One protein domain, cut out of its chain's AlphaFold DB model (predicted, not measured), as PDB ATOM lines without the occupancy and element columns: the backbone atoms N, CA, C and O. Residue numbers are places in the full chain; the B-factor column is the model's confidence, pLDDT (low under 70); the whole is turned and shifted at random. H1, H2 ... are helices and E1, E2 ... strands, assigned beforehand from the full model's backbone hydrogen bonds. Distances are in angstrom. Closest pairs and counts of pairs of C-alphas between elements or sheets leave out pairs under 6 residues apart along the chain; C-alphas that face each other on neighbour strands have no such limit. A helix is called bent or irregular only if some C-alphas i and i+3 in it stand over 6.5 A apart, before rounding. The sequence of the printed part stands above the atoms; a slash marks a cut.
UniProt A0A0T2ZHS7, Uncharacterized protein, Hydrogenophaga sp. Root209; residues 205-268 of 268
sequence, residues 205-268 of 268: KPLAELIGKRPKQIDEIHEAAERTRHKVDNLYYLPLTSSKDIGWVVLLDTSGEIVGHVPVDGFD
ATOM      1  N   LYS A 205     148.831 120.252 200.762       95.38
ATOM      2  CA  LYS A 205     148.788 120.629 199.342       95.38
ATOM      3  C   LYS A 205     148.231 122.047 199.184       95.38
ATOM      4  O   LYS A 205     147.418 122.455 200.011       95.38
ATOM      5  N   PRO A 206     148.637 122.832 198.172       96.19
ATOM      6  CA  PRO A 206     148.085 124.170 197.958       96.19
ATOM      7  C   PRO A 206     146.567 124.131 197.746       96.19
ATOM      8  O   PRO A 206     146.069 123.285 197.004       96.19
ATOM      9  N   LEU A 207     145.821 125.075 198.330       95.06
ATOM     10  CA  LEU A 207     144.358 125.117 198.192       95.06
ATOM     11  C   LEU A 207     143.901 125.243 196.726       95.06
ATOM     12  O   LEU A 207     142.864 124.699 196.348       95.06
ATOM     13  N   ALA A 208     144.710 125.888 195.883       93.62
ATOM     14  CA  ALA A 208     144.479 125.988 194.441       93.62
ATOM     15  C   ALA A 208     144.340 124.617 193.748       93.62
ATOM     16  O   ALA A 208     143.560 124.479 192.805       93.62
ATOM     17  N   GLU A 209     145.048 123.588 194.227       94.38
ATOM     18  CA  GLU A 209     144.945 122.230 193.682       94.38
ATOM     19  C   GLU A 209     143.568 121.614 193.976       94.38
ATOM     20  O   GLU A 209     142.966 120.998 193.093       94.38
ATOM     21  N   LEU A 210     143.025 121.841 195.178       94.00
ATOM     22  CA  LEU A 210     141.686 121.372 195.550       94.00
ATOM     23  C   LEU A 210     140.599 122.047 194.704       94.00
ATOM     24  O   LEU A 210     139.697 121.370 194.212       94.00
ATOM     25  N   ILE A 211     140.721 123.361 194.484       93.19
ATOM     26  CA  ILE A 211     139.809 124.150 193.637       93.19
ATOM     27  C   ILE A 211     139.764 123.570 192.216       93.19
ATOM     28  O   ILE A 211     138.682 123.351 191.670       93.19
ATOM     29  N   GLY A 212     140.928 123.252 191.638       91.56
ATOM     30  CA  GLY A 212     141.012 122.638 190.311       91.56
ATOM     31  C   GLY A 212     140.386 121.240 190.244       91.56
ATOM     32  O   GLY A 212     139.737 120.897 189.257       91.56
ATOM     33  N   LYS A 213     140.538 120.432 191.302       92.56
ATOM     34  CA  LYS A 213     140.010 119.057 191.372       92.56
ATOM     35  C   LYS A 213     138.520 118.967 191.692       92.56
ATOM     36  O   LYS A 213     137.911 117.922 191.444       92.56
ATOM     37  N   ARG A 214     137.930 120.012 192.276       93.31
ATOM     38  CA  ARG A 214     136.545 120.010 192.779       93.31
ATOM     39  C   ARG A 214     135.743 121.195 192.223       93.31
ATOM     40  O   ARG A 214     135.193 121.977 192.994       93.31
ATOM     41  N   PRO A 215     135.577 121.303 190.888       90.69
ATOM     42  CA  PRO A 215     134.928 122.456 190.260       90.69
ATOM     43  C   PRO A 215     133.470 122.665 190.700       90.69
ATOM     44  O   PRO A 215     132.969 123.782 190.683       90.69
ATOM     45  N   LYS A 216     132.783 121.593 191.120       92.25
ATOM     46  CA  LYS A 216     131.392 121.647 191.598       92.25
ATOM     47  C   LYS A 216     131.242 122.227 193.009       92.25
ATOM     48  O   LYS A 216     130.130 122.572 193.378       92.25
ATOM     49  N   GLN A 217     132.323 122.288 193.786       92.94
ATOM     50  CA  GLN A 217     132.325 122.713 195.194       92.94
ATOM     51  C   GLN A 217     133.188 123.968 195.404       92.94
ATOM     52  O   GLN A 217     133.573 124.288 196.525       92.94
ATOM     53  N   ILE A 218     133.497 124.688 194.319       92.50
ATOM     54  CA  ILE A 218     134.311 125.909 194.338       92.50
ATOM     55  C   ILE A 218     133.729 126.954 195.294       92.50
ATOM     56  O   ILE A 218     134.477 127.531 196.080       92.50
ATOM     57  N   ASP A 219     132.408 127.148 195.279       92.81
ATOM     58  CA  ASP A 219     131.737 128.124 196.142       92.81
ATOM     59  C   ASP A 219     131.937 127.796 197.631       92.81
ATOM     60  O   ASP A 219     132.266 128.677 198.422       92.81
ATOM     61  N   GLU A 220     131.829 126.518 198.012       93.12
ATOM     62  CA  GLU A 220     132.045 126.059 199.392       93.12
ATOM     63  C   GLU A 220     133.501 126.265 199.836       93.12
ATOM     64  O   GLU A 220     133.764 126.702 200.961       93.12
ATOM     65  N   ILE A 221     134.457 125.983 198.943       93.44
ATOM     66  CA  ILE A 221     135.889 126.167 199.204       93.44
ATOM     67  C   ILE A 221     136.220 127.656 199.364       93.44
ATOM     68  O   ILE A 221     136.934 128.021 200.302       93.44
ATOM     69  N   HIS A 222     135.700 128.521 198.489       93.12
ATOM     70  CA  HIS A 222     135.921 129.964 198.581       93.12
ATOM     71  C   HIS A 222     135.282 130.560 199.828       93.12
ATOM     72  O   HIS A 222     135.952 131.298 200.545       93.12
ATOM     73  N   GLU A 223     134.040 130.194 200.144       93.00
ATOM     74  CA  GLU A 223     133.367 130.681 201.348       93.00
ATOM     75  C   GLU A 223     134.144 130.279 202.612       93.00
ATOM     76  O   GLU A 223     134.337 131.079 203.533       93.00
ATOM     77  N   ALA A 224     134.649 129.043 202.663       93.06
ATOM     78  CA  ALA A 224     135.491 128.606 203.766       93.06
ATOM     79  C   ALA A 224     136.823 129.364 203.823       93.06
ATOM     80  O   ALA A 224     137.222 129.778 204.914       93.06
ATOM     81  N   ALA A 225     137.481 129.595 202.683       93.25
ATOM     82  CA  ALA A 225     138.714 130.374 202.601       93.25
ATOM     83  C   ALA A 225     138.512 131.823 203.079       93.25
ATOM     84  O   ALA A 225     139.308 132.320 203.875       93.25
ATOM     85  N   GLU A 226     137.421 132.481 202.683       93.06
ATOM     86  CA  GLU A 226     137.092 133.850 203.101       93.06
ATOM     87  C   GLU A 226     136.892 133.964 204.616       93.06
ATOM     88  O   GLU A 226     137.405 134.897 205.245       93.06
ATOM     89  N   ARG A 227     136.223 132.980 205.236       92.69
ATOM     90  CA  ARG A 227     136.045 132.929 206.698       92.69
ATOM     91  C   ARG A 227     137.374 132.870 207.456       92.69
ATOM     92  O   ARG A 227     137.434 133.368 208.580       92.69
ATOM     93  N   THR A 228     138.432 132.320 206.851       90.69
ATOM     94  CA  THR A 228     139.769 132.276 207.472       90.69
ATOM     95  C   THR A 228     140.441 133.650 207.543       90.69
ATOM     96  O   THR A 228     141.323 133.850 208.370       90.69
ATOM     97  N   ARG A 229     140.026 134.616 206.704       90.94
ATOM     98  CA  ARG A 229     140.689 135.923 206.506       90.94
ATOM     99  C   ARG A 229     142.126 135.836 205.964       90.94
ATOM    100  O   ARG A 229     142.857 136.825 206.016       90.94
ATOM    101  N   HIS A 230     142.526 134.690 205.414       89.19
ATOM    102  CA  HIS A 230     143.776 134.525 204.673       89.19
ATOM    103  C   HIS A 230     143.531 134.601 203.159       89.19
ATOM    104  O   HIS A 230     142.433 134.345 202.670       89.19
ATOM    105  N   LYS A 231     144.574 134.949 202.395       89.81
ATOM    106  CA  LYS A 231     144.537 134.838 200.929       89.81
ATOM    107  C   LYS A 231     144.586 133.368 200.522       89.81
ATOM    108  O   LYS A 231     145.352 132.614 201.117       89.81
ATOM    109  N   VAL A 232     143.853 133.002 199.470       88.31
ATOM    110  CA  VAL A 232     143.809 131.632 198.922       88.31
ATOM    111  C   VAL A 232     145.209 131.089 198.616       88.31
ATOM    112  O   VAL A 232     145.499 129.947 198.949       88.31
ATOM    113  N   ASP A 233     146.105 131.922 198.083       91.12
ATOM    114  CA  ASP A 233     147.487 131.530 197.750       91.12
ATOM    115  C   ASP A 233     148.340 131.155 198.973       91.12
ATOM    116  O   ASP A 233     149.342 130.458 198.848       91.12
ATOM    117  N   ASN A 234     147.939 131.614 200.161       93.75
ATOM    118  CA  ASN A 234     148.613 131.331 201.428       93.75
ATOM    119  C   ASN A 234     147.910 130.220 202.220       93.75
ATOM    120  O   ASN A 234     148.230 130.012 203.394       93.75
ATOM    121  N   LEU A 235     146.932 129.551 201.605       95.94
ATOM    122  CA  LEU A 235     146.201 128.449 202.202       95.94
ATOM    123  C   LEU A 235     146.631 127.124 201.584       95.94
ATOM    124  O   LEU A 235     146.761 126.963 200.368       95.94
ATOM    125  N   TYR A 236     146.781 126.151 202.464       96.81
ATOM    126  CA  TYR A 236     147.016 124.760 202.134       96.81
ATOM    127  C   TYR A 236     145.856 123.928 202.662       96.81
ATOM    128  O   TYR A 236     145.085 124.377 203.511       96.81
ATOM    129  N   TYR A 237     145.729 122.705 202.172       96.69
ATOM    130  CA  TYR A 237     144.736 121.764 202.644       96.69
ATOM    131  C   TYR A 237     145.364 120.410 202.956       96.69
ATOM    132  O   TYR A 237     146.410 120.037 202.419       96.69
ATOM    133  N   LEU A 238     144.700 119.680 203.844       96.88
ATOM    134  CA  LEU A 238     145.013 118.296 204.163       96.88
ATOM    135  C   LEU A 238     143.694 117.540 204.376       96.88
ATOM    136  O   LEU A 238     142.783 118.116 204.986       96.88
ATOM    137  N   PRO A 239     143.564 116.283 203.911       97.25
ATOM    138  CA  PRO A 239     142.390 115.475 204.209       97.25
ATOM    139  C   PRO A 239     142.131 115.382 205.714       97.25
ATOM    140  O   PRO A 239     143.056 115.235 206.518       97.25
ATOM    141  N   LEU A 240     140.857 115.471 206.077       97.44
ATOM    142  CA  LEU A 240     140.337 115.287 207.421       97.44
ATOM    143  C   LEU A 240     139.321 114.151 207.382       97.44
ATOM    144  O   LEU A 240     138.329 114.219 206.663       97.44
ATOM    145  N   THR A 241     139.550 113.112 208.169       96.25
ATOM    146  CA  THR A 241     138.706 111.919 208.165       96.25
ATOM    147  C   THR A 241     138.300 111.510 209.572       96.25
ATOM    148  O   THR A 241     138.895 111.921 210.563       96.25
ATOM    149  N   SER A 242     137.293 110.657 209.652       95.12
ATOM    150  CA  SER A 242     136.866 109.919 210.837       95.12
ATOM    151  C   SER A 242     136.558 108.478 210.433       95.12
ATOM    152  O   SER A 242     136.645 108.117 209.260       95.12
ATOM    153  N   SER A 243     136.126 107.661 211.388       92.19
ATOM    154  CA  SER A 243     135.575 106.331 211.110       92.19
ATOM    155  C   SER A 243     134.310 106.352 210.232       92.19
ATOM    156  O   SER A 243     133.965 105.331 209.641       92.19
ATOM    157  N   LYS A 244     133.604 107.492 210.154       89.12
ATOM    158  CA  LYS A 244     132.290 107.625 209.493       89.12
ATOM    159  C   LYS A 244     132.312 108.460 208.218       89.12
ATOM    160  O   LYS A 244     131.447 108.281 207.370       89.12
ATOM    161  N   ASP A 245     133.253 109.388 208.116       92.19
ATOM    162  CA  ASP A 245     133.295 110.388 207.054       92.19
ATOM    163  C   ASP A 245     134.743 110.668 206.646       92.19
ATOM    164  O   ASP A 245     135.595 110.919 207.502       92.19
ATOM    165  N   ILE A 246     135.005 110.618 205.342       92.38
ATOM    166  CA  ILE A 246     136.304 110.899 204.720       92.38
ATOM    167  C   ILE A 246     136.267 112.144 203.820       92.38
ATOM    168  O   ILE A 246     137.291 112.534 203.268       92.38
ATOM    169  N   GLY A 247     135.093 112.756 203.651       93.62
ATOM    170  CA  GLY A 247     134.825 113.837 202.707       93.62
ATOM    171  C   GLY A 247     135.085 115.225 203.277       93.62
ATOM    172  O   GLY A 247     134.315 116.139 202.995       93.62
ATOM    173  N   TRP A 248     136.119 115.383 204.105       96.44
ATOM    174  CA  TRP A 248     136.485 116.673 204.684       96.44
ATOM    175  C   TRP A 248     137.947 117.017 204.437       96.44
ATOM    176  O   TRP A 248     138.814 116.156 204.279       96.44
ATOM    177  N   VAL A 249     138.231 118.314 204.495       96.94
ATOM    178  CA  VAL A 249     139.585 118.863 204.545       96.94
ATOM    179  C   VAL A 249     139.711 119.880 205.670       96.94
ATOM    180  O   VAL A 249     138.766 120.611 205.983       96.94
ATOM    181  N   VAL A 250     140.904 119.962 206.257       96.75
ATOM    182  CA  VAL A 250     141.330 121.147 207.012       96.75
ATOM    183  C   VAL A 250     141.948 122.165 206.061       96.75
ATOM    184  O   VAL A 250     142.627 121.792 205.106       96.75
ATOM    185  N   LEU A 251     141.760 123.446 206.363       96.88
ATOM    186  CA  LEU A 251     142.523 124.545 205.784       96.88
ATOM    187  C   LEU A 251     143.640 124.924 206.751       96.88
ATOM    188  O   LEU A 251     143.406 125.098 207.951       96.88
ATOM    189  N   LEU A 252     144.840 125.051 206.210       96.06
ATOM    190  CA  LEU A 252     146.066 125.344 206.928       96.06
ATOM    191  C   LEU A 252     146.643 126.665 206.427       96.06
ATOM    192  O   LEU A 252     146.634 126.926 205.224       96.06
ATOM    193  N   ASP A 253     147.175 127.476 207.333       93.81
ATOM    194  CA  ASP A 253     147.975 128.638 206.949       93.81
ATOM    195  C   ASP A 253     149.417 128.239 206.569       93.81
ATOM    196  O   ASP A 253     149.819 127.074 206.645       93.81
ATOM    197  N   THR A 254     150.244 129.220 206.196       89.81
ATOM    198  CA  THR A 254     151.671 129.008 205.881       89.81
ATOM    199  C   THR A 254     152.485 128.461 207.057       89.81
ATOM    200  O   THR A 254     153.576 127.925 206.865       89.81
ATOM    201  N   SER A 255     151.984 128.610 208.286       87.12
ATOM    202  CA  SER A 255     152.581 128.054 209.498       87.12
ATOM    203  C   SER A 255     152.061 126.646 209.819       87.12
ATOM    204  O   SER A 255     152.519 126.029 210.779       87.12
ATOM    205  N   GLY A 256     151.178 126.065 209.005       86.25
ATOM    206  CA  GLY A 256     150.593 124.746 209.253       86.25
ATOM    207  C   GLY A 256     149.633 124.716 210.444       86.25
ATOM    208  O   GLY A 256     149.364 123.638 210.983       86.25
ATOM    209  N   GLU A 257     149.139 125.875 210.883       91.94
ATOM    210  CA  GLU A 257     148.059 125.947 211.861       91.94
ATOM    211  C   GLU A 257     146.707 125.806 211.165       91.94
ATOM    212  O   GLU A 257     146.509 126.266 210.041       91.94
ATOM    213  N   ILE A 258     145.778 125.122 211.834       94.12
ATOM    214  CA  ILE A 258     144.439 124.863 211.302       94.12
ATOM    215  C   ILE A 258     143.613 126.139 211.447       94.12
ATOM    216  O   ILE A 258     143.333 126.575 212.563       94.12
ATOM    217  N   VAL A 259     143.209 126.709 210.315       95.06
ATOM    218  CA  VAL A 259     142.462 127.976 210.239       95.06
ATOM    219  C   VAL A 259     141.037 127.804 209.720       95.06
ATOM    220  O   VAL A 259     140.222 128.718 209.834       95.06
ATOM    221  N   GLY A 260     140.700 126.634 209.175       94.75
ATOM    222  CA  GLY A 260     139.369 126.366 208.637       94.75
ATOM    223  C   GLY A 260     139.129 124.896 208.325       94.75
ATOM    224  O   GLY A 260     140.019 124.060 208.468       94.75
ATOM    225  N   HIS A 261     137.906 124.590 207.903       95.75
ATOM    226  CA  HIS A 261     137.458 123.248 207.532       95.75
ATOM    227  C   HIS A 261     136.457 123.354 206.383       95.75
ATOM    228  O   HIS A 261     135.687 124.318 206.348       95.75
ATOM    229  N   VAL A 262     136.443 122.372 205.481       95.31
ATOM    230  CA  VAL A 262     135.516 122.335 204.337       95.31
ATOM    231  C   VAL A 262     135.008 120.902 204.126       95.31
ATOM    232  O   VAL A 262     135.835 119.986 204.153       95.31
ATOM    233  N   PRO A 263     133.694 120.682 203.912       94.69
ATOM    234  CA  PRO A 263     133.121 119.367 203.605       94.69
ATOM    235  C   PRO A 263     133.358 118.973 202.135       94.69
ATOM    236  O   PRO A 263     132.431 118.832 201.340       94.69
ATOM    237  N   VAL A 264     134.629 118.837 201.760       94.06
ATOM    238  CA  VAL A 264     135.065 118.435 200.421       94.06
ATOM    239  C   VAL A 264     136.052 117.281 200.538       94.06
ATOM    240  O   VAL A 264     136.912 117.278 201.414       94.06
ATOM    241  N   ASP A 265     135.956 116.317 199.623       92.44
ATOM    242  CA  ASP A 265     136.909 115.212 199.530       92.44
ATOM    243  C   ASP A 265     138.303 115.719 199.125       92.44
ATOM    244  O   ASP A 265     138.489 116.226 198.011       92.44
ATOM    245  N   GLY A 266     139.268 115.562 200.034       87.31
ATOM    246  CA  GLY A 266     140.660 115.975 199.865       87.31
ATOM    247  C   GLY A 266     141.600 114.927 199.270       87.31
ATOM    248  O   GLY A 266     142.782 115.235 199.091       87.31
ATOM    249  N   PHE A 267     141.135 113.708 199.000       88.75
ATOM    250  CA  PHE A 267     141.973 112.667 198.406       88.75
ATOM    251  C   PHE A 267     142.143 112.868 196.891       88.75
ATOM    252  O   PHE A 267     141.362 113.575 196.242       88.75
ATOM    253  N   ASP A 268     143.227 112.307 196.347       76.31
ATOM    254  CA  ASP A 268     143.541 112.368 194.912       76.31
ATOM    255  C   ASP A 268     142.582 111.525 194.067       76.31
ATOM    256  O   ASP A 268     142.265 110.388 194.486       76.31
TER     257      ASP A 268
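What this domain is: This is residues 205 to 268 of the 268 residues of an uncharacterized protein of Hydrogenophaga sp. Root209 (UniProt A0A0T2ZHS7). A small, twisted sheet of three strands has two helices over one face, its other face bare: the longer helix H2 covers E3, and the short H1 stands over E1. The two helices run opposite ways and form a corner at their link, while the end stretch, residues 263 to 268, crosses from E3 toward E1. The printed part has 64 residues, with two named helices and three named strands in the order H1, H2, E1, E2, E3. The sheet's order is E1, E2, E3, antiparallel throughout, and the class is mixed, helices and strands. The whole is compact, with a radius of gyration of the C-alphas of 10.6 A and spans of 30 by 24 by 19 A.

How they stand to each other: Residues 205 to 206 pair, antiparallel, with residues 236 to 237 of strand E1, residues 236 to 241. Helix H1, residues 207 to 213, and helix H2, residues 215 to 228, touch only at the corner, and only just, with 3 pairs of C-alphas within 8 A. The closest C-alphas are those of Ile 211 and Ile 218, 5.8 A apart, and H2 touches H1 with residues 217 to 221 alone. The tilt is shallow, 15 degrees, opposite ways. E1 and E2, residues 248 to 252, form an antiparallel hairpin, with N 236 and O 252 at 2.9 A and N 240 and O 248 at 2.8 A, within hydrogen-bond range. E2 and E3, residues 258 to 262, form another, with N 251 and O 260 at 2.8 A. The three strands are a meander, each the antiparallel neighbour of the one before. The sheet is strongly twisted, but only just, with C-alphas up to 4.5 A off its best plane. H1 and H2 are on the same face, two layers, helices on one face of a sheet. H1 lies over E1 at a height over the sheet of 9.3 A; its closest C-alphas to E1 are those of Leu 207 and Tyr 236, 4.8 A apart. H2 lies over E3 at a height over the sheet of 8.4 A; the closest C-alphas are those of Thr 228 and Val 259, 5.8 A apart. In H1 every O i to N i+4 pair is within hydrogen-bond range; in H2, 8 of 10 are.

Where its parts are: H1 begins at C-alpha 207, (144.358, 125.117, 198.192), and measures 10.1 A. H2 measures 20.4 A and is irregular: C-alphas 216 and 219 are 7.9 A apart. E1 measures 16.4 A, E2 13.1 A and E3 11.6 A, which ends at C-alpha 262, (135.516, 122.335, 204.337).

The domain as a whole: The C-alphas farthest apart are those of Lys 231 and Ser 243, 31.6 A. The printed part has no cut, and no link is long. The mean pLDDT of the printed part is 93.0, and no printed residue is under 70.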